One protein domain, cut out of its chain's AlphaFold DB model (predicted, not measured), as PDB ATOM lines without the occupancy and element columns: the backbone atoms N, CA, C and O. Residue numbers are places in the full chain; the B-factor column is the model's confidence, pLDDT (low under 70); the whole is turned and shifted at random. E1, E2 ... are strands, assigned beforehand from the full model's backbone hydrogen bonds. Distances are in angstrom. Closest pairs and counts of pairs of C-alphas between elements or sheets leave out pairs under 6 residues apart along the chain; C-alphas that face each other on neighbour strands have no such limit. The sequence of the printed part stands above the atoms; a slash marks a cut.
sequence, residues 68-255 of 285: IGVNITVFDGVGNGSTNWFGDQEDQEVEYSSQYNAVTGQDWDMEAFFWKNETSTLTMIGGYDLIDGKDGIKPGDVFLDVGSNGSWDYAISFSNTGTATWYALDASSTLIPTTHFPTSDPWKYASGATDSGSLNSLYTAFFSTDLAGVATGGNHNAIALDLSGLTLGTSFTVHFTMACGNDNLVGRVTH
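This is residues 68 to 255 of the 285 residues of the protein "VPLPA-CTERM sorting domain-containing protein" of Proteobacteria bacterium (UniProt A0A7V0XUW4). With little regular structure overall, the domain is a folded sheet, bent back on itself like a nearly closed barrel: leaf E1 E2 E9 E8 faces leaf E4 E3 E10 E11, with E5 as hinge. Hairpin E6 and E7 sits outside, near E4. The 188 printed residues hold eleven named strands in order E1 to E11, all antiparallel; the class is all strand, with 71 residues in named elements, compact, radius of gyration of the C-alphas 15.3 A, spans 40 by 38 by 33 A.

E8, residues 195 to 207, measures 37.3 A; E9, 219 to 226, 23.5 A. The others are E1 110 to 116, E2 121 to 126, E3 142 to 146, E4 154 to 158, E5 163 to 168, E6 174 to 176, E7 188 to 191, E10 235 to 241 and E11 248 to 254. C-alpha 110 is at (14.810, 56.007, -17.550), C-alpha 254 at (24.315, 38.448, -25.000).

E8 pairs with E5, N 166 to O 197 2.9 A, and E9, N 204 to O 222 2.9 A. The closest C-alphas of edge strands E1 and E11, Phe 113 and Gly 251, are 5.7 A apart. E3 E4 E5 form a meander, successive antiparallel neighbours.

The printed part has no cut. Links E2 to E3, E6 to E7 and E8 to E9 are long. pLDDT is under 70 at residues 76 to 102, 160 to 162, 208 to 217 and 255.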
ATOM      1  N   ILE A  68       9.209  46.606 -31.329       76.00
ATOM      2  CA  ILE A  68      10.284  47.365 -30.654       76.00
ATOM      3  C   ILE A  68      11.547  46.548 -30.339       76.00
ATOM      4  O   ILE A  68      12.622  47.131 -30.224       76.00
ATOM      5  N   GLY A  69      11.449  45.216 -30.260       83.75
ATOM      6  CA  GLY A  69      12.557  44.329 -29.893       83.75
ATOM      7  C   GLY A  69      12.393  43.684 -28.513       83.75
ATOM      8  O   GLY A  69      11.338  43.761 -27.889       83.75
ATOM      9  N   VAL A  70      13.446  43.016 -28.046       85.62
ATOM     10  CA  VAL A  70      13.517  42.364 -26.727       85.62
ATOM     11  C   VAL A  70      14.059  43.363 -25.704       85.62
ATOM     12  O   VAL A  70      15.013  44.065 -26.022       85.62
ATOM     13  N   ASN A  71      13.489  43.422 -24.494       85.12
ATOM     14  CA  ASN A  71      14.063  44.211 -23.397       85.12
ATOM     15  C   ASN A  71      15.447  43.638 -23.035       85.12
ATOM     16  O   ASN A  71      15.569  42.440 -22.777       85.12
ATOM     17  N   ILE A  72      16.478  44.482 -23.064       87.69
ATOM     18  CA  ILE A  72      17.869  44.127 -22.746       87.69
ATOM     19  C   ILE A  72      18.397  44.847 -21.504       87.69
ATOM     20  O   ILE A  72      19.579  44.718 -21.200       87.69
ATOM     21  N   THR A  73      17.560  45.626 -20.823       87.56
ATOM     22  CA  THR A  73      17.931  46.391 -19.626       87.56
ATOM     23  C   THR A  73      18.398  45.444 -18.524       87.56
ATOM     24  O   THR A  73      17.830  44.363 -18.337       87.56
ATOM     25  N   VAL A  74      19.476  45.817 -17.842       82.12
ATOM     26  CA  VAL A  74      20.104  45.033 -16.780       82.12
ATOM     27  C   VAL A  74      19.956  45.802 -15.487       82.12
ATOM     28  O   VAL A  74      20.571  46.849 -15.349       82.12
ATOM     29  N   PHE A  75      19.214  45.220 -14.548       70.12
ATOM     30  CA  PHE A  75      19.020  45.800 -13.228       70.12
ATOM     31  C   PHE A  75      20.358  46.046 -12.514       70.12
ATOM     32  O   PHE A  75      21.099  45.086 -12.258       70.12
ATOM     33  N   ASP A  76      20.664  47.305 -12.192       62.47
ATOM     34  CA  ASP A  76      21.952  47.683 -11.591       62.47
ATOM     35  C   ASP A  76      22.046  47.363 -10.080       62.47
ATOM     36  O   ASP A  76      23.135  47.091  -9.555       62.47
ATOM     37  N   GLY A  77      20.891  47.265  -9.407       56.25
ATOM     38  CA  GLY A  77      20.754  46.859  -8.009       56.25
ATOM     39  C   GLY A  77      20.099  47.869  -7.059       56.25
ATOM     40  O   GLY A  77      20.004  47.546  -5.870       56.25
ATOM     41  N   VAL A  78      19.660  49.046  -7.521       55.66
ATOM     42  CA  VAL A  78      19.181  50.158  -6.662       55.66
ATOM     43  C   VAL A  78      17.666  50.104  -6.304       55.66
ATOM     44  O   VAL A  78      17.219  50.765  -5.361       55.66
ATOM     45  N   GLY A  79      16.937  49.165  -6.915       54.16
ATOM     46  CA  GLY A  79      15.473  49.015  -6.965       54.16
ATOM     47  C   GLY A  79      14.658  48.974  -5.674       54.16
ATOM     48  O   GLY A  79      14.988  48.296  -4.693       54.16
ATOM     49  N   ASN A  80      13.443  49.526  -5.750       46.81
ATOM     50  CA  ASN A  80      12.397  49.388  -4.728       46.81
ATOM     51  C   ASN A  80      11.589  48.058  -4.831       46.81
ATOM     52  O   ASN A  80      10.460  47.979  -4.336       46.81
ATOM     53  N   GLY A  81      12.145  46.988  -5.440       45.53
ATOM     54  CA  GLY A  81      11.411  45.730  -5.705       45.53
ATOM     55  C   GLY A  81      12.195  44.429  -6.042       45.53
ATOM     56  O   GLY A  81      12.456  44.103  -7.189       45.53
ATOM     57  N   SER A  82      12.399  43.544  -5.057       44.41
ATOM     58  CA  SER A  82      12.449  42.060  -5.207       44.41
ATOM     59  C   SER A  82      13.335  41.363  -6.291       44.41
ATOM     60  O   SER A  82      12.833  40.629  -7.144       44.41
ATOM     61  N   THR A  83      14.657  41.365  -6.102       44.84
ATOM     62  CA  THR A  83      15.535  40.163  -6.222       44.84
ATOM     63  C   THR A  83      15.466  39.249  -7.476       44.84
ATOM     64  O   THR A  83      15.435  38.025  -7.319       44.84
ATOM     65  N   ASN A  84      15.520  39.761  -8.710       35.97
ATOM     66  CA  ASN A  84      15.869  38.939  -9.886       35.97
ATOM     67  C   ASN A  84      16.848  39.680 -10.814       35.97
ATOM     68  O   ASN A  84      16.892  40.897 -10.822       35.97
ATOM     69  N   TRP A  85      17.650  38.930 -11.578       41.81
ATOM     70  CA  TRP A  85      18.668  39.466 -12.510       41.81
ATOM     71  C   TRP A  85      18.060  40.008 -13.828       41.81
ATOM     72  O   TRP A  85      18.750  40.603 -14.643       41.81
ATOM     73  N   PHE A  86      16.764  39.771 -14.041       36.72
ATOM     74  CA  PHE A  86      15.936  40.340 -15.103       36.72
ATOM     75  C   PHE A  86      14.524  40.516 -14.532       36.72
ATOM     76  O   PHE A  86      13.976  39.548 -13.988       36.72
ATOM     77  N   GLY A  87      13.931  41.699 -14.676       46.72
ATOM     78  CA  GLY A  87      12.590  41.994 -14.177       46.72
ATOM     79  C   GLY A  87      12.235  43.477 -14.241       46.72
ATOM     80  O   GLY A  87      13.034  44.298 -14.689       46.72
ATOM     81  N   ASP A  88      11.017  43.776 -13.798       44.53
ATOM     82  CA  ASP A  88      10.369  45.093 -13.802       44.53
ATOM     83  C   ASP A  88      10.946  45.968 -12.661       44.53
ATOM     84  O   ASP A  88      10.282  46.192 -11.657       44.53
ATOM     85  N   GLN A  89      12.247  46.277 -12.731       57.56
ATOM     86  CA  GLN A  89      13.064  46.770 -11.603       57.56
ATOM     87  C   GLN A  89      13.876  48.033 -11.897       57.56
ATOM     88  O   GLN A  89      14.518  48.558 -10.993       57.56
ATOM     89  N   GLU A  90      13.843  48.488 -13.145       54.62
ATOM     90  CA  GLU A  90      14.358  49.787 -13.586       54.62
ATOM     91  C   GLU A  90      13.161  50.753 -13.730       54.62
ATOM     92  O   GLU A  90      13.024  51.456 -14.723       54.62
ATOM     93  N   ASP A  91      12.215  50.686 -12.780       53.66
ATOM     94  CA  ASP A  91      11.024  51.531 -12.713       53.66
ATOM     95  C   ASP A  91      11.159  52.552 -11.573       53.66
ATOM     96  O   ASP A  91      11.229  52.192 -10.397       53.66
ATOM     97  N   GLN A  92      11.156  53.849 -11.900       50.34
ATOM     98  CA  GLN A  92      11.265  54.940 -10.918       50.34
ATOM     99  C   GLN A  92      12.600  54.947 -10.156       50.34
ATOM    100  O   GLN A  92      12.692  55.494  -9.047       50.34
ATOM    101  N   GLU A  93      13.631  54.372 -10.776       57.44
ATOM    102  CA  GLU A  93      14.996  54.336 -10.276       57.44
ATOM    103  C   GLU A  93      15.661  55.701 -10.405       57.44
ATOM    104  O   GLU A  93      15.507  56.427 -11.381       57.44
ATOM    105  N   VAL A  94      16.439  56.067  -9.390       52.94
ATOM    106  CA  VAL A  94      17.355  57.200  -9.475       52.94
ATOM    107  C   VAL A  94      18.597  56.889  -8.646       52.94
ATOM    108  O   VAL A  94      18.492  56.542  -7.468       52.94
ATOM    109  N   GLU A  95      19.777  57.039  -9.247       56.50
ATOM    110  CA  GLU A  95      21.089  56.809  -8.613       56.50
ATOM    111  C   GLU A  95      21.190  57.507  -7.241       56.50
ATOM    112  O   GLU A  95      21.376  58.722  -7.143       56.50
ATOM    113  N   TYR A  96      21.025  56.757  -6.144       45.88
ATOM    114  CA  TYR A  96      20.968  57.336  -4.802       45.88
ATOM    115  C   TYR A  96      22.359  57.479  -4.180       45.88
ATOM    116  O   TYR A  96      22.963  56.524  -3.688       45.88
ATOM    117  N   SER A  97      22.822  58.725  -4.070       47.34
ATOM    118  CA  SER A  97      24.010  59.073  -3.296       47.34
ATOM    119  C   SER A  97      23.635  59.669  -1.942       47.34
ATOM    120  O   SER A  97      22.884  60.636  -1.846       47.34
ATOM    121  N   SER A  98      24.271  59.193  -0.870       43.53
ATOM    122  CA  SER A  98      24.186  59.848   0.447       43.53
ATOM    123  C   SER A  98      24.800  61.262   0.472       43.53
ATOM    124  O   SER A  98      24.629  61.988   1.453       43.53
ATOM    125  N   GLN A  99      25.500  61.660  -0.599       45.38
ATOM    126  CA  GLN A  99      26.097  62.982  -0.799       45.38
ATOM    127  C   GLN A  99      25.278  63.886  -1.742       45.38
ATOM    128  O   GLN A  99      25.370  65.109  -1.626       45.38
ATOM    129  N   TYR A 100      24.466  63.314  -2.640       54.22
ATOM    130  CA  TYR A 100      23.666  64.050  -3.623       54.22
ATOM    131  C   TYR A 100      22.258  63.465  -3.717       54.22
ATOM    132  O   TYR A 100      22.082  62.303  -4.071       54.22
ATOM    133  N   ASN A 101      21.249  64.289  -3.429       58.00
ATOM    134  CA  ASN A 101      19.854  63.880  -3.551       58.00
ATOM    135  C   ASN A 101      19.525  63.606  -5.022       58.00
ATOM    136  O   ASN A 101      19.439  64.540  -5.821       58.00
ATOM    137  N   ALA A 102      19.312  62.334  -5.332       64.50
ATOM    138  CA  ALA A 102      18.722  61.878  -6.577       64.50
ATOM    139  C   ALA A 102      17.347  62.547  -6.784       64.50
ATOM    140  O   ALA A 102      16.571  62.700  -5.833       64.50
ATOM    141  N   VAL A 103      17.071  63.019  -7.998       71.50
ATOM    142  CA  VAL A 103      15.878  63.807  -8.325       71.50
ATOM    143  C   VAL A 103      14.818  62.882  -8.907       71.50
ATOM    144  O   VAL A 103      14.893  62.495 -10.065       71.50
ATOM    145  N   THR A 104      13.830  62.528  -8.088       72.88
ATOM    146  CA  THR A 104      12.773  61.572  -8.441       72.88
ATOM    147  C   THR A 104      11.649  62.175  -9.290       72.88
ATOM    148  O   THR A 104      11.353  63.374  -9.226       72.88
ATOM    149  N   GLY A 105      10.948  61.295 -10.012       74.19
ATOM    150  CA  GLY A 105       9.698  61.566 -10.728       74.19
ATOM    151  C   GLY A 105       9.805  61.276 -12.225       74.19
ATOM    152  O   GLY A 105      10.889  61.380 -12.778       74.19
ATOM    153  N   GLN A 106       8.672  60.973 -12.870       77.31
ATOM    154  CA  GLN A 106       8.602  60.476 -14.256       77.31
ATOM    155  C   GLN A 106       9.523  61.217 -15.239       77.31
ATOM    156  O   GLN A 106      10.269  60.600 -15.983       77.31
ATOM    157  N   ASP A 107       9.527  62.552 -15.221       82.88
ATOM    158  CA  ASP A 107      10.339  63.351 -16.145       82.88
ATOM    159  C   ASP A 107      11.876  63.254 -15.910       82.88
ATOM    160  O   ASP A 107      12.628  63.988 -16.549       82.88
ATOM    161  N   TRP A 108      12.341  62.439 -14.959       83.38
ATOM    162  CA  TRP A 108      13.747  62.118 -14.657       83.38
ATOM    163  C   TRP A 108      14.071  60.622 -14.783       83.38
ATOM    164  O   TRP A 108      15.225  60.257 -14.595       83.38
ATOM    165  N   ASP A 109      13.063  59.809 -15.087       79.06
ATOM    166  CA  ASP A 109      13.056  58.344 -15.031       79.06
ATOM    167  C   ASP A 109      13.475  57.752 -16.387       79.06
ATOM    168  O   ASP A 109      12.952  58.171 -17.434       79.06
ATOM    169  N   MET A 110      14.413  56.809 -16.396       86.69
ATOM    170  CA  MET A 110      14.810  56.007 -17.550       86.69
ATOM    171  C   MET A 110      14.353  54.564 -17.343       86.69
ATOM    172  O   MET A 110      14.641  53.939 -16.339       86.69
ATOM    173  N   GLU A 111      13.647  54.023 -18.331       84.31
ATOM    174  CA  GLU A 111      12.800  52.844 -18.122       84.31
ATOM    175  C   GLU A 111      13.422  51.578 -18.727       84.31
ATOM    176  O   GLU A 111      13.432  50.508 -18.123       84.31
ATOM    177  N   ALA A 112      13.896  51.658 -19.980       86.88
ATOM    178  CA  ALA A 112      14.471  50.492 -20.651       86.88
ATOM    179  C   ALA A 112      15.242  50.776 -21.942       86.88
ATOM    180  O   ALA A 112      14.933  51.681 -22.725       86.88
ATOM    181  N   PHE A 113      16.144  49.841 -22.240       91.31
ATOM    182  CA  PHE A 113      16.622  49.538 -23.582       91.31
ATOM    183  C   PHE A 113      15.917  48.314 -24.184       91.31
ATOM    184  O   PHE A 113      15.845  47.244 -23.581       91.31
ATOM    185  N   PHE A 114      15.511  48.428 -25.448       90.56
ATOM    186  CA  PHE A 114      15.042  47.321 -26.281       90.56
ATOM    187  C   PHE A 114      15.971  47.117 -27.482       90.56
ATOM    188  O   PHE A 114      16.328  48.072 -28.175       90.56
ATOM    189  N   TRP A 115      16.329  45.865 -27.769       91.44
ATOM    190  CA  TRP A 115      17.135  45.485 -28.929       91.44
ATOM    191  C   TRP A 115      16.329  44.684 -29.946       91.44
ATOM    192  O   TRP A 115      15.755  43.636 -29.633       91.44
ATOM    193  N   LYS A 116      16.348  45.141 -31.197       90.56
ATOM    194  CA  LYS A 116      15.727  44.464 -32.333       90.56
ATOM    195  C   LYS A 116      16.785  44.015 -33.332       90.56
ATOM    196  O   LYS A 116      17.248  44.781 -34.179       90.56
ATOM    197  N   ASN A 117      17.150  42.741 -33.227       88.06
ATOM    198  CA  ASN A 117      18.232  42.128 -33.992       88.06
ATOM    199  C   ASN A 117      17.982  42.141 -35.515       88.06
ATOM    200  O   ASN A 117      18.913  42.321 -36.292       88.06
ATOM    201  N   GLU A 118      16.729  41.996 -35.954       87.25
ATOM    202  CA  GLU A 118      16.342  41.923 -37.373       87.25
ATOM    203  C   GLU A 118      16.629  43.218 -38.145       87.25
ATOM    204  O   GLU A 118      16.850  43.179 -39.354       87.25
ATOM    205  N   THR A 119      16.597  44.357 -37.453       88.31
ATOM    206  CA  THR A 119      16.802  45.698 -38.024       88.31
ATOM    207  C   THR A 119      17.998  46.421 -37.404       88.31
ATOM    208  O   THR A 119      18.197  47.600 -37.674       88.31
ATOM    209  N   SER A 120      18.787  45.728 -36.571       91.56
ATOM    210  CA  SER A 120      19.880  46.303 -35.771       91.56
ATOM    211  C   SER A 120      19.469  47.584 -35.029       91.56
ATOM    212  O   SER A 120      20.214  48.559 -34.993       91.56
ATOM    213  N   THR A 121      18.250  47.613 -34.486       92.19
ATOM    214  CA  THR A 121      17.679  48.822 -33.878       92.19
ATOM    215  C   THR A 121      17.760  48.746 -32.363       92.19
ATOM    216  O   THR A 121      17.219  47.820 -31.758       92.19
ATOM    217  N   LEU A 122      18.401  49.743 -31.759       94.06
ATOM    218  CA  LEU A 122      18.372  49.984 -30.320       94.06
ATOM    219  C   LEU A 122      17.298  51.036 -30.032       94.06
ATOM    220  O   LEU A 122      17.356  52.126 -30.595       94.06
ATOM    221  N   THR A 123      16.336  50.728 -29.169       92.25
ATOM    222  CA  THR A 123      15.345  51.700 -28.685       92.25
ATOM    223  C   THR A 123      15.598  51.972 -27.212       92.25
ATOM    224  O   THR A 123      15.701  51.029 -26.440       92.25
ATOM    225  N   MET A 124      15.682  53.240 -26.825       91.81
ATOM    226  CA  MET A 124      15.781  53.678 -25.433       91.81
ATOM    227  C   MET A 124      14.505  54.420 -25.051       91.81
ATOM    228  O   MET A 124      13.998  55.195 -25.866       91.81
ATOM    229  N   ILE A 125      13.985  54.168 -23.850       88.69
ATOM    230  CA  ILE A 125      12.707  54.689 -23.357       88.69
ATOM    231  C   ILE A 125      12.893  55.236 -21.939       88.69
ATOM    232  O   ILE A 125      13.595  54.630 -21.138       88.69
ATOM    233  N   GLY A 126      12.258  56.369 -21.644       88.06
ATOM    234  CA  GLY A 126      12.220  57.000 -20.323       88.06
ATOM    235  C   GLY A 126      11.149  58.089 -20.278       88.06
ATOM    236  O   GLY A 126      10.647  58.500 -21.325       88.06
ATOM    237  N   GLY A 127      10.784  58.588 -19.103       86.31
ATOM    238  CA  GLY A 127      10.012  59.829 -18.994       86.31
ATOM    239  C   GLY A 127      10.872  61.090 -19.174       86.31
ATOM    240  O   GLY A 127      10.346  62.139 -19.554       86.31
ATOM    241  N   TYR A 128      12.198  60.993 -19.003       88.94
ATOM    242  CA  TYR A 128      13.138  62.087 -19.281       88.94
ATOM    243  C   TYR A 128      13.119  62.536 -20.756       88.94
ATOM    244  O   TYR A 128      12.980  61.725 -21.675       88.94
ATOM    245  N   ASP A 129      13.244  63.845 -21.009       89.88
ATOM    246  CA  ASP A 129      13.282  64.397 -22.372       89.88
ATOM    247  C   ASP A 129      14.664  64.168 -23.001       89.88
ATOM    248  O   ASP A 129      15.653  64.828 -22.674       89.88
ATOM    249  N   LEU A 130      14.726  63.224 -23.940       89.94
ATOM    250  CA  LEU A 130      15.972  62.798 -24.580       89.94
ATOM    251  C   LEU A 130      16.533  63.827 -25.584       89.94
ATOM    252  O   LEU A 130      17.565  63.575 -26.197       89.94
ATOM    253  N   ILE A 131      15.878  64.972 -25.784       88.69
ATOM    254  CA  ILE A 131      16.311  66.028 -26.705       88.69
ATOM    255  C   ILE A 131      16.736  67.277 -25.939       88.69
ATOM    256  O   ILE A 131      17.893  67.697 -26.022       88.69
ATOM    257  N   ASP A 132      15.789  67.888 -25.231       88.62
ATOM    258  CA  ASP A 132      15.965  69.188 -24.585       88.62
ATOM    259  C   ASP A 132      16.403  69.035 -23.117       88.62
ATOM    260  O   ASP A 132      16.959  69.970 -22.529       88.62
ATOM    261  N   GLY A 133      16.230  67.838 -22.547       89.50
ATOM    262  CA  GLY A 133      16.528  67.536 -21.155       89.50
ATOM    263  C   GLY A 133      15.548  68.185 -20.180       89.50
ATOM    264  O   GLY A 133      14.422  68.547 -20.524       89.50
ATOM    265  N   LYS A 134      15.981  68.351 -18.928       88.38
ATOM    266  CA  LYS A 134      15.137  68.873 -17.848       88.38
ATOM    267  C   LYS A 134      15.924  69.768 -16.905       88.38
ATOM    268  O   LYS A 134      17.063  69.475 -16.558       88.38
ATOM    269  N   ASP A 135      15.322  70.893 -16.522       89.81
ATOM    270  CA  ASP A 135      15.869  71.880 -15.577       89.81
ATOM    271  C   ASP A 135      17.321  72.330 -15.881       89.81
ATOM    272  O   ASP A 135      18.087  72.708 -14.996       89.81
ATOM    273  N   GLY A 136      17.703  72.315 -17.166       87.31
ATOM    274  CA  GLY A 136      19.042  72.667 -17.652       87.31
ATOM    275  C   GLY A 136      20.069  71.526 -17.627       87.31
ATOM    276  O   GLY A 136      21.153  71.684 -18.194       87.31
ATOM    277  N   ILE A 137      19.732  70.376 -17.035       89.94
ATOM    278  CA  ILE A 137      20.457  69.117 -17.227       89.94
ATOM    279  C   ILE A 137      20.142  68.596 -18.627       89.94
ATOM    280  O   ILE A 137      18.988  68.619 -19.050       89.94
ATOM    281  N   LYS A 138      21.170  68.124 -19.335       92.12
ATOM    282  CA  LYS A 138      21.065  67.617 -20.707       92.12
ATOM    283  C   LYS A 138      21.086  66.084 -20.757       92.12
ATOM    284  O   LYS A 138      21.763  65.491 -19.909       92.12
ATOM    285  N   PRO A 139      20.456  65.470 -21.777       92.88
ATOM    286  CA  PRO A 139      20.701  64.073 -22.122       92.88
ATOM    287  C   PRO A 139      22.182  63.836 -22.437       92.88
ATOM    288  O   PRO A 139      22.892  64.739 -22.906       92.88
ATOM    289  N   GLY A 140      22.637  62.615 -22.168       95.06
ATOM    290  CA  GLY A 140      23.943  62.126 -22.585       95.06
ATOM    291  C   GLY A 140      23.985  61.601 -24.016       95.06
ATOM    292  O   GLY A 140      23.026  61.693 -24.781       95.06
ATOM    293  N   ASP A 141      25.133  61.035 -24.358       97.12
ATOM    294  CA  ASP A 141      25.320  60.192 -25.535       97.12
ATOM    295  C   ASP A 141      25.109  58.713 -25.127       97.12
ATOM    296  O   ASP A 141      25.311  58.359 -23.966       97.12
ATOM    297  N   VAL A 142      24.714  57.832 -26.056       97.25
ATOM    298  CA  VAL A 142      24.669  56.374 -25.798       97.25
ATOM    299  C   VAL A 142      26.054  55.776 -26.031       97.25
ATOM    300  O   VAL A 142      26.643  55.999 -27.089       97.25
ATOM    301  N   PHE A 143      26.554  54.973 -25.095       98.00
ATOM    302  CA  PHE A 143      27.844  54.285 -25.202       98.00
ATOM    303  C   PHE A 143      27.663  52.790 -25.458       98.00
ATOM    304  O   PHE A 143      26.726  52.182 -24.943       98.00
ATOM    305  N   LEU A 144      28.559  52.202 -26.258       97.44
ATOM    306  CA  LEU A 144      28.562  50.775 -26.591       97.44
ATOM    307  C   LEU A 144      29.935  50.151 -26.303       97.44
ATOM    308  O   LEU A 144      30.942  50.623 -26.828       97.44
ATOM    309  N   ASP A 145      29.964  49.083 -25.505       95.94
ATOM    310  CA  ASP A 145      31.124  48.198 -25.287       95.94
ATOM    311  C   ASP A 145      30.876  46.909 -26.075       95.94
ATOM    312  O   ASP A 145      30.007  46.103 -25.720       95.94
ATOM    313  N   VAL A 146      31.602  46.733 -27.176       94.56
ATOM    314  CA  VAL A 146      31.464  45.607 -28.097       94.56
ATOM    315  C   VAL A 146      32.377  44.463 -27.658       94.56
ATOM    316  O   VAL A 146      33.587  44.577 -27.478       94.56
ATOM    317  N   GLY A 147      31.769  43.290 -27.492       88.00
ATOM    318  CA  GLY A 147      32.409  42.136 -26.869       88.00
ATOM    319  C   GLY A 147      32.350  42.140 -25.337       88.00
ATOM    320  O   GLY A 147      32.797  41.161 -24.744       88.00
ATOM    321  N   SER A 148      31.767  43.169 -24.702       83.12
ATOM    322  CA  SER A 148      31.698  43.319 -23.238       83.12
ATOM    323  C   SER A 148      33.076  43.211 -22.562       83.12
ATOM    324  O   SER A 148      33.265  42.439 -21.616       83.12
ATOM    325  N   ASN A 149      34.056  43.930 -23.103       87.69
ATOM    326  CA  ASN A 149      35.456  43.895 -22.698       87.69
ATOM    327  C   ASN A 149      35.800  44.900 -21.575       87.69
ATOM    328  O   ASN A 149      36.898  44.827 -21.018       87.69
ATOM    329  N   GLY A 150      34.868  45.786 -21.205       88.31
ATOM    330  CA  GLY A 150      35.052  46.823 -20.186       88.31
ATOM    331  C   GLY A 150      35.623  48.144 -20.715       88.31
ATOM    332  O   GLY A 150      36.032  48.983 -19.915       88.31
ATOM    333  N   SER A 151      35.664  48.330 -22.037       93.12
ATOM    334  CA  SER A 151      36.028  49.585 -22.706       93.12
ATOM    335  C   SER A 151      34.932  49.969 -23.696       93.12
ATOM    336  O   SER A 151      34.371  49.105 -24.361       93.12
ATOM    337  N   TRP A 152      34.639  51.262 -23.819       96.94
ATOM    338  CA  TRP A 152      33.686  51.752 -24.813       96.94
ATOM    339  C   TRP A 152      34.330  51.773 -26.205       96.94
ATOM    340  O   TRP A 152      35.365  52.411 -26.387       96.94
ATOM    341  N   ASP A 153      33.700  51.118 -27.181       97.56
ATOM    342  CA  ASP A 153      34.099  51.115 -28.596       97.56
ATOM    343  C   ASP A 153      33.384  52.213 -29.394       97.56
ATOM    344  O   ASP A 153      33.930  52.737 -30.366       97.56
ATOM    345  N   TYR A 154      32.165  52.589 -28.986       98.12
ATOM    346  CA  TYR A 154      31.393  53.646 -29.640       98.12
ATOM    347  C   TYR A 154      30.712  54.592 -28.648       98.12
ATOM    348  O   TYR A 154      30.220  54.165 -27.605       98.12
ATOM    349  N   ALA A 155      30.606  55.865 -29.035       98.12
ATOM    350  CA  ALA A 155      29.635  56.816 -28.493       98.12
ATOM    351  C   ALA A 155      28.680  57.272 -29.603       98.12
ATOM    352  O   ALA A 155      29.099  57.454 -30.747       98.12
ATOM    353  N   ILE A 156      27.407  57.489 -29.278       97.25
ATOM    354  CA  ILE A 156      26.365  57.918 -30.212       97.25
ATOM    355  C   ILE A 156      25.674  59.156 -29.648       97.25
ATOM    356  O   ILE A 156      24.918  59.076 -28.683       97.25
ATOM    357  N   SER A 157      25.909  60.301 -30.285       94.38
ATOM    358  CA  SER A 157      25.258  61.568 -29.952       94.38
ATOM    359  C   SER A 157      24.071  61.806 -30.881       94.38
ATOM    360  O   SER A 157      24.199  61.687 -32.101       94.38
ATOM    361  N   PHE A 158      22.907  62.133 -30.331       87.62
ATOM    362  CA  PHE A 158      21.645  62.214 -31.068       87.62
ATOM    363  C   PHE A 158      20.925  63.546 -30.835       87.62
ATOM    364  O   PHE A 158      21.268  64.321 -29.946       87.62
ATOM    365  N   SER A 159      19.958  63.853 -31.700       75.12
ATOM    366  CA  SER A 159      19.183  65.096 -31.645       75.12
ATOM    367  C   SER A 159      17.800  64.929 -32.282       75.12
ATOM    368  O   SER A 159      17.527  63.930 -32.953       75.12
ATOM    369  N   ASN A 160      16.935  65.935 -32.122       67.62
ATOM    370  CA  ASN A 160      15.577  65.957 -32.678       67.62
ATOM    371  C   ASN A 160      15.508  66.058 -34.210       67.62
ATOM    372  O   ASN A 160      14.415  66.002 -34.770       67.62
ATOM    373  N   THR A 161      16.637  66.183 -34.910       63.44
ATOM    374  CA  THR A 161      16.666  66.324 -36.374       63.44
ATOM    375  C   THR A 161      16.479  65.004 -37.131       63.44
ATOM    376  O   THR A 161      16.565  64.996 -38.357       63.44
ATOM    377  N   GLY A 162      16.246  63.886 -36.431       67.50
ATOM    378  CA  GLY A 162      16.137  62.544 -37.024       67.50
ATOM    379  C   GLY A 162      17.479  61.940 -37.457       67.50
ATOM    380  O   GLY A 162      17.525  60.972 -38.216       67.50
ATOM    381  N   THR A 163      18.584  62.531 -36.997       80.12
ATOM    382  CA  THR A 163      19.944  62.051 -37.249       80.12
ATOM    383  C   THR A 163      20.709  61.928 -35.940       80.12
ATOM    384  O   THR A 163      20.689  62.844 -35.111       80.12
ATOM    385  N   ALA A 164      21.448  60.832 -35.800       91.81
ATOM    386  CA  ALA A 164      22.465  60.654 -34.774       91.81
ATOM    387  C   ALA A 164      23.854  60.557 -35.420       91.81
ATOM    388  O   ALA A 164      23.980  60.240 -36.602       91.81
ATOM    389  N   THR A 165      24.900  60.850 -34.654       94.75
ATOM    390  CA  THR A 165      26.303  60.720 -35.064       94.75
ATOM    391  C   THR A 165      26.991  59.723 -34.150       94.75
ATOM    392  O   THR A 165      26.979  59.903 -32.932       94.75
ATOM    393  N   TRP A 166      27.580  58.683 -34.732       97.00
ATOM    394  CA  TRP A 166      28.428  57.737 -34.019       97.00
ATOM    395  C   TRP A 166      29.895  58.161 -34.093       97.00
ATOM    396  O   TRP A 166      30.324  58.785 -35.064       97.00
ATOM    397  N   TYR A 167      30.656  57.777 -33.074       98.00
ATOM    398  CA  TYR A 167      32.080  58.042 -32.913       98.00
ATOM    399  C   TYR A 167      32.774  56.746 -32.492       98.00
ATOM    400  O   TYR A 167      32.377  56.168 -31.483       98.00
ATOM    401  N   ALA A 168      33.776  56.282 -33.245       97.88
ATOM    402  CA  ALA A 168      34.595  55.131 -32.856       97.88
ATOM    403  C   ALA A 168      35.668  55.566 -31.854       97.88
ATOM    404  O   ALA A 168      36.504  56.424 -32.158       97.88
ATOM    405  N   LEU A 169      35.632  54.978 -30.666       98.06
ATOM    406  CA  LEU A 169      36.443  55.366 -29.522       98.06
ATOM    407  C   LEU A 169      37.737  54.551 -29.439       98.06
ATOM    408  O   LEU A 169      37.821  53.414 -29.899       98.06
ATOM    409  N   ASP A 170      38.756  55.150 -28.833       96.00
ATOM    410  CA  ASP A 170      40.008  54.488 -28.476       96.00
ATOM    411  C   ASP A 170      40.644  55.151 -27.238       96.00
ATOM    412  O   ASP A 170      40.070  56.049 -26.621       96.00
ATOM    413  N   ALA A 171      41.868  54.751 -26.881       94.56
ATOM    414  CA  ALA A 171      42.602  55.320 -25.748       94.56
ATOM    415  C   ALA A 171      42.990  56.814 -25.894       94.56
ATOM    416  O   ALA A 171      43.512  57.395 -24.943       94.56
ATOM    417  N   SER A 172      42.779  57.435 -27.061       95.94
ATOM    418  CA  SER A 172      42.949  58.878 -27.286       95.94
ATOM    419  C   SER A 172      41.634  59.664 -27.189       95.94
ATOM    420  O   SER A 172      41.653  60.896 -27.084       95.94
ATOM    421  N   SER A 173      40.495  58.965 -27.168       97.88
ATOM    422  CA  SER A 173      39.177  59.567 -27.000       97.88
ATOM    423  C   SER A 173      38.989  60.148 -25.598       97.88
ATOM    424  O   SER A 173      39.317  59.538 -24.584       97.88
ATOM    425  N   THR A 174      38.435  61.355 -25.541       98.00
ATOM    426  CA  THR A 174      38.116  62.073 -24.307       98.00
ATOM    427  C   THR A 174      36.620  61.980 -24.039       98.00
ATOM    428  O   THR A 174      35.808  62.449 -24.842       98.00
ATOM    429  N   LEU A 175      36.265  61.402 -22.894       97.75
ATOM    430  CA  LEU A 175      34.895  61.319 -22.391       97.75
ATOM    431  C   LEU A 175      34.715  62.297 -21.223       97.75
ATOM    432  O   LEU A 175      35.669  62.611 -20.508       97.75
ATOM    433  N   ILE A 176      33.498  62.803 -21.048       97.38
ATOM    434  CA  ILE A 176      33.128  63.736 -19.986       97.38
ATOM    435  C   ILE A 176      32.437  62.939 -18.867       97.38
ATOM    436  O   ILE A 176      31.429  62.276 -19.143       97.38
ATOM    437  N   PRO A 177      32.945  63.002 -17.622       95.44
ATOM    438  CA  PRO A 177      32.277  62.426 -16.463       95.44
ATOM    439  C   PRO A 177      31.039  63.246 -16.078       95.44
ATOM    440  O   PRO A 177      30.917  64.431 -16.416       95.44
ATOM    441  N   THR A 178      30.109  62.592 -15.395       92.31
ATOM    442  CA  THR A 178      28.912  63.175 -14.782       92.31
ATOM    443  C   THR A 178      29.290  64.211 -13.718       92.31
ATOM    444  O   THR A 178      30.422  64.254 -13.226       92.31
ATOM    445  N   THR A 179      28.352  65.085 -13.340       88.00
ATOM    446  CA  THR A 179      28.641  66.115 -12.325       88.00
ATOM    447  C   THR A 179      28.355  65.698 -10.883       88.00
ATOM    448  O   THR A 179      28.947  66.300  -9.985       88.00
ATOM    449  N   HIS A 180      27.456  64.738 -10.630       85.06
ATOM    450  CA  HIS A 180      27.026  64.366  -9.269       85.06
ATOM    451  C   HIS A 180      27.184  62.873  -8.942       85.06
ATOM    452  O   HIS A 180      27.507  62.562  -7.795       85.06
ATOM    453  N   PHE A 181      27.019  61.964  -9.910       82.38
ATOM    454  CA  PHE A 181      27.069  60.512  -9.676       82.38
ATOM    455  C   PHE A 181      28.141  59.828 -10.551       82.38
ATOM    456  O   PHE A 181      27.815  59.216 -11.562       82.38
ATOM    457  N   PRO A 182      29.439  59.892 -10.175       83.94
ATOM    458  CA  PRO A 182      30.530  59.322 -10.978       83.94
ATOM    459  C   PRO A 182      30.486  57.798 -11.172       83.94
ATOM    460  O   PRO A 182      31.319  57.248 -11.887       83.94
ATOM    461  N   THR A 183      29.567  57.098 -10.504       84.06
ATOM    462  CA  THR A 183      29.266  55.681 -10.742       84.06
ATOM    463  C   THR A 183      28.625  55.447 -12.107       84.06
ATOM    464  O   THR A 183      28.922  54.431 -12.729       84.06
ATOM    465  N   SER A 184      27.857  56.418 -12.600       88.12
ATOM    466  CA  SER A 184      27.177  56.405 -13.900       88.12
ATOM    467  C   SER A 184      28.058  56.944 -15.044       88.12
ATOM    468  O   SER A 184      27.585  57.176 -16.157       88.12
ATOM    469  N   ASP A 185      29.349  57.194 -14.800       91.06
ATOM    470  CA  ASP A 185      30.263  57.712 -15.822       91.06
ATOM    471  C   ASP A 185      30.447  56.716 -16.986       91.06
ATOM    472  O   ASP A 185      30.683  55.529 -16.745       91.06
ATOM    473  N   PRO A 186      30.483  57.175 -18.254       96.31
ATOM    474  CA  PRO A 186      30.441  58.561 -18.736       96.31
ATOM    475  C   PRO A 186      29.039  59.009 -19.191       96.31
ATOM    476  O   PRO A 186      28.208  58.186 -19.563       96.31
ATOM    477  N   TRP A 187      28.808  60.326 -19.294       95.56
ATOM    478  CA  TRP A 187      27.581  60.861 -19.921       95.56
ATOM    479  C   TRP A 187      27.784  61.393 -21.343       95.56
ATOM    480  O   TRP A 187      26.820  61.495 -22.097       95.56
ATOM    481  N   LYS A 188      29.003  61.786 -21.742       96.81
ATOM    482  CA  LYS A 188      29.214  62.467 -23.033       96.81
ATOM    483  C   LYS A 188      30.587  62.236 -23.655       96.81
ATOM    484  O   LYS A 188      31.601  62.258 -22.970       96.81
ATOM    485  N   TYR A 189      30.631  62.077 -24.974       97.94
ATOM    486  CA  TYR A 189      31.857  62.137 -25.762       97.94
ATOM    487  C   TYR A 189      32.255  63.599 -26.044       97.94
ATOM    488  O   TYR A 189      31.414  64.434 -26.391       97.94
ATOM    489  N   ALA A 190      33.546  63.918 -25.900       97.38
ATOM    490  CA  ALA A 190      34.081  65.258 -26.150       97.38
ATOM    491  C   ALA A 190      34.858  65.360 -27.472       97.38
ATOM    492  O   ALA A 190      34.611  66.268 -28.266       97.38
ATOM    493  N   SER A 191      35.847  64.486 -27.678       97.75
ATOM    494  CA  SER A 191      36.793  64.555 -28.801       97.75
ATOM    495  C   SER A 191      37.670  63.299 -28.883       97.75
ATOM    496  O   SER A 191      37.665  62.476 -27.973       97.75
ATOM    497  N   GLY A 192      38.466  63.166 -29.950       97.06
ATOM    498  CA  GLY A 192      39.497  62.122 -30.067       97.06
ATOM    499  C   GLY A 192      39.030  60.788 -30.656       97.06
ATOM    500  O   GLY A 192      39.770  59.816 -30.573       97.06
ATOM    501  N   ALA A 193      37.840  60.726 -31.257       96.94
ATOM    502  CA  ALA A 193      37.404  59.551 -32.005       96.94
ATOM    503  C   ALA A 193      38.288  59.279 -33.232       96.94
ATOM    504  O   ALA A 193      38.769  60.205 -33.895       96.94
ATOM    505  N   THR A 194      38.451  57.997 -33.549       96.88
ATOM    506  CA  THR A 194      39.248  57.511 -34.687       96.88
ATOM    507  C   THR A 194      38.495  57.592 -36.015       96.88
ATOM    508  O   THR A 194      39.113  57.805 -37.058       96.88
ATOM    509  N   ASP A 195      37.169  57.467 -35.968       96.75
ATOM    510  CA  ASP A 195      36.247  57.617 -37.095       96.75
ATOM    511  C   ASP A 195      34.869  58.089 -36.593       96.75
ATOM    512  O   ASP A 195      34.578  58.037 -35.392       96.75
ATOM    513  N   SER A 196      34.015  58.566 -37.498       96.25
ATOM    514  CA  SER A 196      32.650  58.988 -37.180       96.25
ATOM    515  C   SER A 196      31.731  58.940 -38.398       96.25
ATOM    516  O   SER A 196      32.168  59.159 -39.528       96.25
ATOM    517  N   GLY A 197      30.434  58.753 -38.172       94.25
ATOM    518  CA  GLY A 197      29.443  58.761 -39.244       94.25
ATOM    519  C   GLY A 197      28.023  58.993 -38.743       94.25
ATOM    520  O   GLY A 197      27.778  59.126 -37.548       94.25
ATOM    521  N   SER A 198      27.069  59.060 -39.670       93.12
ATOM    522  CA  SER A 198      25.659  59.300 -39.347       93.12
ATOM    523  C   SER A 198      24.867  57.998 -39.239       93.12
ATOM    524  O   SER A 198      25.052  57.089 -40.046       93.12
ATOM    525  N   LEU A 199      23.949  57.954 -38.277       91.06
ATOM    526  CA  LEU A 199      22.895  56.949 -38.140       91.06
ATOM    527  C   LEU A 199      21.528  57.614 -38.345       91.06
ATOM    528  O   LEU A 199      21.352  58.802 -38.050       91.06
ATOM    529  N   ASN A 200      20.542  56.829 -38.774       87.31
ATOM    530  CA  ASN A 200      19.145  57.249 -38.692       87.31
ATOM    531  C   ASN A 200      18.699  57.206 -37.223       87.31
ATOM    532  O   ASN A 200      18.961  56.222 -36.526       87.31
ATOM    533  N   SER A 201      17.993  58.240 -36.765       85.69
ATOM    534  CA  SER A 201      17.302  58.207 -35.477       85.69
ATOM    535  C   SER A 201      15.834  58.587 -35.629       85.69
ATOM    536  O   SER A 201      15.460  59.387 -36.486       85.69
ATOM    537  N   LEU A 202      14.982  58.010 -34.787       84.81
ATOM    538  CA  LEU A 202      13.574  58.373 -34.686       84.81
ATOM    539  C   LEU A 202      13.253  58.677 -33.228       84.81
ATOM    540  O   LEU A 202      13.233  57.770 -32.401       84.81
ATOM    541  N   TYR A 203      12.994  59.949 -32.935       79.44
ATOM    542  CA  TYR A 203      12.487  60.392 -31.640       79.44
ATOM    543  C   TYR A 203      10.959  60.447 -31.655       79.44
ATOM    544  O   TYR A 203      10.364  60.935 -32.619       79.44
ATOM    545  N   THR A 204      10.323  59.979 -30.584       81.00
ATOM    546  CA  THR A 204       8.877  60.082 -30.387       81.00
ATOM    547  C   THR A 204       8.546  60.321 -28.917       81.00
ATOM    548  O   THR A 204       8.951  59.553 -28.049       81.00
ATOM    549  N   ALA A 205       7.750  61.352 -28.645       77.00
ATOM    550  CA  ALA A 205       7.069  61.530 -27.367       77.00
ATOM    551  C   ALA A 205       5.678  60.884 -27.455       77.00
ATOM    552  O   ALA A 205       4.987  61.023 -28.468       77.00
ATOM    553  N   PHE A 206       5.266  60.151 -26.424       74.25
ATOM    554  CA  PHE A 206       4.012  59.402 -26.400       74.25
ATOM    555  C   PHE A 206       3.451  59.296 -24.978       74.25
ATOM    556  O   PHE A 206       4.154  59.471 -23.991       74.25
ATOM    557  N   PHE A 207       2.157  59.002 -24.864       71.75
ATOM    558  CA  PHE A 207       1.545  58.631 -23.589       71.75
ATOM    559  C   PHE A 207       1.383  57.113 -23.549       71.75
ATOM    560  O   PHE A 207       0.845  56.533 -24.496       71.75
ATOM    561  N   SER A 208       1.814  56.485 -22.457       66.88
ATOM    562  CA  SER A 208       1.686  55.043 -22.242       66.88
ATOM    563  C   SER A 208       0.925  54.764 -20.956       66.88
ATOM    564  O   SER A 208       1.174  55.388 -19.929       66.88
ATOM    565  N   THR A 209       0.002  53.805 -20.996       61.09
ATOM    566  CA  THR A 209      -0.541  53.177 -19.779       61.09
ATOM    567  C   THR A 209       0.237  51.927 -19.375       61.09
ATOM    568  O   THR A 209       0.152  51.523 -18.224       61.09
ATOM    569  N   ASP A 210       0.917  51.307 -20.339       65.88
ATOM    570  CA  ASP A 210       1.734  50.096 -20.238       65.88
ATOM    571  C   ASP A 210       2.412  49.916 -21.606       65.88
ATOM    572  O   ASP A 210       1.734  49.652 -22.607       65.88
ATOM    573  N   LEU A 211       3.733  50.102 -21.666       69.31
ATOM    574  CA  LEU A 211       4.539  49.699 -22.809       69.31
ATOM    575  C   LEU A 211       5.433  48.538 -22.384       69.31
ATOM    576  O   LEU A 211       6.464  48.715 -21.737       69.31
ATOM    577  N   ALA A 212       5.020  47.347 -22.817       64.50
ATOM    578  CA  ALA A 212       5.746  46.093 -22.655       64.50
ATOM    579  C   ALA A 212       5.976  45.643 -21.194       64.50
ATOM    580  O   ALA A 212       6.783  44.740 -20.979       64.50
ATOM    581  N   GLY A 213       5.242  46.193 -20.222       65.56
ATOM    582  CA  GLY A 213       5.402  45.938 -18.787       65.56
ATOM    583  C   GLY A 213       6.414  46.844 -18.082       65.56
ATOM    584  O   GLY A 213       6.549  46.728 -16.873       65.56
ATOM    585  N   VAL A 214       7.091  47.733 -18.816       65.81
ATOM    586  CA  VAL A 214       8.129  48.624 -18.275       65.81
ATOM    587  C   VAL A 214       7.542  50.025 -18.057       65.81
ATOM    588  O   VAL A 214       7.119  50.361 -16.959       65.81
ATOM    589  N   ALA A 215       7.352  50.775 -19.148       67.31
ATOM    590  CA  ALA A 215       6.862  52.154 -19.134       67.31
ATOM    591  C   ALA A 215       5.359  52.234 -18.791       67.31
ATOM    592  O   ALA A 215       4.490  52.112 -19.674       67.31
ATOM    593  N   THR A 216       5.048  52.415 -17.499       68.38
ATOM    594  CA  THR A 216       3.691  52.313 -16.929       68.38
ATOM    595  C   THR A 216       3.133  53.636 -16.387       68.38
ATOM    596  O   THR A 216       3.216  53.975 -15.212       68.38
ATOM    597  N   GLY A 217       2.387  54.338 -17.246       64.88
ATOM    598  CA  GLY A 217       1.600  55.512 -16.864       64.88
ATOM    599  C   GLY A 217       2.338  56.835 -17.060       64.88
ATOM    600  O   GLY A 217       3.469  57.014 -16.645       64.88
ATOM    601  N   GLY A 218       1.667  57.809 -17.677       75.44
ATOM    602  CA  GLY A 218       2.252  59.129 -17.917       75.44
ATOM    603  C   GLY A 218       2.876  59.287 -19.305       75.44
ATOM    604  O   GLY A 218       2.678  58.474 -20.217       75.44
ATOM    605  N   ASN A 219       3.573  60.408 -19.480       83.69
ATOM    606  CA  ASN A 219       4.267  60.731 -20.722       83.69
ATOM    607  C   ASN A 219       5.645  60.077 -20.721       83.69
ATOM    608  O   ASN A 219       6.366  60.160 -19.734       83.69
ATOM    609  N   HIS A 220       5.993  59.485 -21.853       87.12
ATOM    610  CA  HIS A 220       7.267  58.840 -22.099       87.12
ATOM    611  C   HIS A 220       7.849  59.356 -23.411       87.12
ATOM    612  O   HIS A 220       7.133  59.738 -24.341       87.12
ATOM    613  N   ASN A 221       9.164  59.312 -23.495       87.69
ATOM    614  CA  ASN A 221       9.949  59.622 -24.664       87.69
ATOM    615  C   ASN A 221      10.689  58.353 -25.078       87.69
ATOM    616  O   ASN A 221      11.192  57.606 -24.240       87.69
ATOM    617  N   ALA A 222      10.749  58.095 -26.378       88.94
ATOM    618  CA  ALA A 222      11.554  57.022 -26.930       88.94
ATOM    619  C   ALA A 222      12.422  57.547 -28.066       88.94
ATOM    620  O   ALA A 222      11.970  58.343 -28.896       88.94
ATOM    621  N   ILE A 223      13.651  57.047 -28.137       90.25
ATOM    622  CA  ILE A 223      14.502  57.194 -29.312       90.25
ATOM    623  C   ILE A 223      14.900  55.821 -29.840       90.25
ATOM    624  O   ILE A 223      15.426  54.988 -29.108       90.25
ATOM    625  N   ALA A 224      14.651  55.592 -31.127       91.50
ATOM    626  CA  ALA A 224      15.162  54.443 -31.859       91.50
ATOM    627  C   ALA A 224      16.392  54.858 -32.677       91.50
ATOM    628  O   ALA A 224      16.357  55.863 -33.391       91.50
ATOM    629  N   LEU A 225      17.464  54.076 -32.578       92.69
ATOM    630  CA  LEU A 225      18.745  54.260 -33.253       92.69
ATOM    631  C   LEU A 225      18.992  53.075 -34.193       92.69
ATOM    632  O   LEU A 225      19.015  51.920 -33.764       92.69
ATOM    633  N   ASP A 226      19.179  53.362 -35.478       92.62
ATOM    634  CA  ASP A 226      19.567  52.379 -36.493       92.62
ATOM    635  C   ASP A 226      21.075  52.123 -36.408       92.62
ATOM    636  O   ASP A 226      21.875  52.926 -36.890       92.62
ATOM    637  N   LEU A 227      21.475  51.016 -35.777       94.25
ATOM    638  CA  LEU A 227      22.879  50.653 -35.585       94.25
ATOM    639  C   LEU A 227      23.429  49.770 -36.719       94.25
ATOM    640  O   LEU A 227      24.530  49.241 -36.594       94.25
ATOM    641  N   SER A 228      22.702  49.598 -37.833       90.62
ATOM    642  CA  SER A 228      23.102  48.694 -38.929       90.62
ATOM    643  C   SER A 228      24.425  49.069 -39.619       90.62
ATOM    644  O   SER A 228      25.028  48.232 -40.291       90.62
ATOM    645  N   GLY A 229      24.899  50.305 -39.433       86.88
ATOM    646  CA  GLY A 229      26.216  50.771 -39.877       86.88
ATOM    647  C   GLY A 229      27.386  50.447 -38.934       86.88
ATOM    648  O   GLY A 229      28.526  50.727 -39.297       86.88
ATOM    649  N   LEU A 230      27.138  49.886 -37.743       93.50
ATOM    650  CA  LEU A 230      28.156  49.601 -36.723       93.50
ATOM    651  C   LEU A 230      28.537  48.115 -36.677       93.50
ATOM    652  O   LEU A 230      27.733  47.230 -36.970       93.50
ATOM    653  N   THR A 231      29.767  47.819 -36.248       92.50
ATOM    654  CA  THR A 231      30.226  46.434 -36.048       92.50
ATOM    655  C   THR A 231      30.015  46.025 -34.589       92.50
ATOM    656  O   THR A 231      30.895  46.204 -33.759       92.50
ATOM    657  N   LEU A 232      28.839  45.472 -34.275       89.50
ATOM    658  CA  LEU A 232      28.405  45.172 -32.895       89.50
ATOM    659  C   LEU A 232      28.782  43.770 -32.370       89.50
ATOM    660  O   LEU A 232      28.500  43.435 -31.219       89.50
ATOM    661  N   GLY A 233      29.395  42.922 -33.200       85.31
ATOM    662  CA  GLY A 233      29.790  41.563 -32.813       85.31
ATOM    663  C   GLY A 233      28.614  40.655 -32.413       85.31
ATOM    664  O   GLY A 233      27.514  40.758 -32.951       85.31
ATOM    665  N   THR A 234      28.865  39.720 -31.489       84.00
ATOM    666  CA  THR A 234      27.861  38.786 -30.931       84.00
ATOM    667  C   THR A 234      27.391  39.167 -29.528       84.00
ATOM    668  O   THR A 234      26.602  38.451 -28.919       84.00
ATOM    669  N   SER A 235      27.910  40.246 -28.959       89.88
ATOM    670  CA  SER A 235      27.506  40.725 -27.643       89.88
ATOM    671  C   SER A 235      27.986  42.146 -27.466       89.88
ATOM    672  O   SER A 235      29.118  42.451 -27.843       89.88
ATOM    673  N   PHE A 236      27.163  42.986 -26.857       93.81
ATOM    674  CA  PHE A 236      27.555  44.335 -26.488       93.81
ATOM    675  C   PHE A 236      26.797  44.805 -25.250       93.81
ATOM    676  O   PHE A 236      25.668  44.377 -24.990       93.81
ATOM    677  N   THR A 237      27.440  45.680 -24.490       95.00
ATOM    678  CA  THR A 237      26.823  46.443 -23.404       95.00
ATOM    679  C   THR A 237      26.447  47.821 -23.945       95.00
ATOM    680  O   THR A 237      27.182  48.383 -24.754       95.00
ATOM    681  N   VAL A 238      25.310  48.350 -23.511       95.94
ATOM    682  CA  VAL A 238      24.782  49.683 -23.812       95.94
ATOM    683  C   VAL A 238      24.744  50.472 -22.509       95.94
ATOM    684  O   VAL A 238      24.392  49.904 -21.480       95.94
ATOM    685  N   HIS A 239      25.073  51.758 -22.550       95.31
ATOM    686  CA  HIS A 239      25.043  52.647 -21.388       95.31
ATOM    687  C   HIS A 239      24.501  54.025 -21.758       95.31
ATOM    688  O   HIS A 239      24.832  54.553 -22.824       95.31
ATOM    689  N   PHE A 240      23.693  54.610 -20.877       95.50
ATOM    690  CA  PHE A 240      23.228  55.990 -20.971       95.50
ATOM    691  C   PHE A 240      23.010  56.592 -19.581       95.50
ATOM    692  O   PHE A 240      22.428  55.968 -18.704       95.50
ATOM    693  N   THR A 241      23.396  57.858 -19.422       93.56
ATOM    694  CA  THR A 241      22.997  58.683 -18.277       93.56
ATOM    695  C   THR A 241      22.893  60.155 -18.688       93.56
ATOM    696  O   THR A 241      23.448  60.587 -19.705       93.56
ATOM    697  N   MET A 242      22.195  60.957 -17.887       92.19
ATOM    698  CA  MET A 242      22.113  62.410 -18.031       92.19
ATOM    699  C   MET A 242      23.386  63.109 -17.524       92.19
ATOM    700  O   MET A 242      24.187  62.550 -16.781       92.19
ATOM    701  N   ALA A 243      23.559  64.396 -17.846       92.75
ATOM    702  CA  ALA A 243      24.761  65.156 -17.469       92.75
ATOM    703  C   ALA A 243      25.082  65.192 -15.959       92.75
ATOM    704  O   ALA A 243      26.240  65.364 -15.570       92.75
ATOM    705  N   CYS A 244      24.074  65.041 -15.099       88.75
ATOM    706  CA  CYS A 244      24.272  64.950 -13.655       88.75
ATOM    707  C   CYS A 244      24.682  63.550 -13.167       88.75
ATOM    708  O   CYS A 244      25.246  63.476 -12.078       88.75
ATOM    709  N   GLY A 245      24.442  62.488 -13.940       87.38
ATOM    710  CA  GLY A 245      24.514  61.092 -13.490       87.38
ATOM    711  C   GLY A 245      23.248  60.604 -12.773       87.38
ATOM    712  O   GLY A 245      23.260  59.571 -12.124       87.38
ATOM    713  N   ASN A 246      22.166  61.392 -12.772       83.25
ATOM    714  CA  ASN A 246      20.918  60.940 -12.164       83.25
ATOM    715  C   ASN A 246      20.315  59.881 -13.077       83.25
ATOM    716  O   ASN A 246      19.895  60.250 -14.171       83.25
ATOM    717  N   ASP A 247      20.246  58.651 -12.574       79.75
ATOM    718  CA  ASP A 247      19.814  57.455 -13.301       79.75
ATOM    719  C   ASP A 247      20.860  56.936 -14.314       79.75
ATOM    720  O   ASP A 247      21.562  57.706 -14.979       79.75
ATOM    721  N   ASN A 248      21.028  55.615 -14.361       86.44
ATOM    722  CA  ASN A 248      22.183  54.905 -14.912       86.44
ATOM    723  C   ASN A 248      21.733  53.693 -15.739       86.44
ATOM    724  O   ASN A 248      21.979  52.539 -15.395       86.44
ATOM    725  N   LEU A 249      21.062  53.968 -16.854       89.81
ATOM    726  CA  LEU A 249      20.456  52.926 -17.666       89.81
ATOM    727  C   LEU A 249      21.538  52.079 -18.357       89.81
ATOM    728  O   LEU A 249      22.297  52.575 -19.202       89.81
ATOM    729  N   VAL A 250      21.560  50.776 -18.062       90.94
ATOM    730  CA  VAL A 250      22.469  49.801 -18.683       90.94
ATOM    731  C   VAL A 250      21.680  48.727 -19.430       90.94
ATOM    732  O   VAL A 250      20.768  48.099 -18.905       90.94
ATOM    733  N   GLY A 251      22.060  48.466 -20.680       90.25
ATOM    734  CA  GLY A 251      21.520  47.380 -21.498       90.25
ATOM    735  C   GLY A 251      22.587  46.342 -21.832       90.25
ATOM    736  O   GLY A 251      23.761  46.674 -21.978       90.25
ATOM    737  N   ARG A 252      22.217  45.072 -22.009       91.12
ATOM    738  CA  ARG A 252      23.163  44.030 -22.420       91.12
ATOM    739  C   ARG A 252      22.570  43.041 -23.410       91.12
ATOM    740  O   ARG A 252      21.683  42.256 -23.093       91.12
ATOM    741  N   VAL A 253      23.163  43.006 -24.598       89.06
ATOM    742  CA  VAL A 253      22.960  41.926 -25.560       89.06
ATOM    743  C   VAL A 253      24.009  40.855 -25.298       89.06
ATOM    744  O   VAL A 253      25.182  41.036 -25.622       89.06
ATOM    745  N   THR A 254      23.593  39.704 -24.775       82.88
ATOM    746  CA  THR A 254      24.315  38.448 -25.000       82.88
ATOM    747  C   THR A 254      23.615  37.702 -26.129       82.88
ATOM    748  O   THR A 254      22.414  37.445 -26.066       82.88
ATOM    749  N   HIS A 255      24.343  37.306 -27.178       63.03
ATOM    750  CA  HIS A 255      23.828  36.313 -28.127       63.03
ATOM    751  C   HIS A 255      23.983  34.903 -27.536       63.03
ATOM    752  O   HIS A 255      24.534  33.995 -28.163       63.03
TER     753      HIS A 255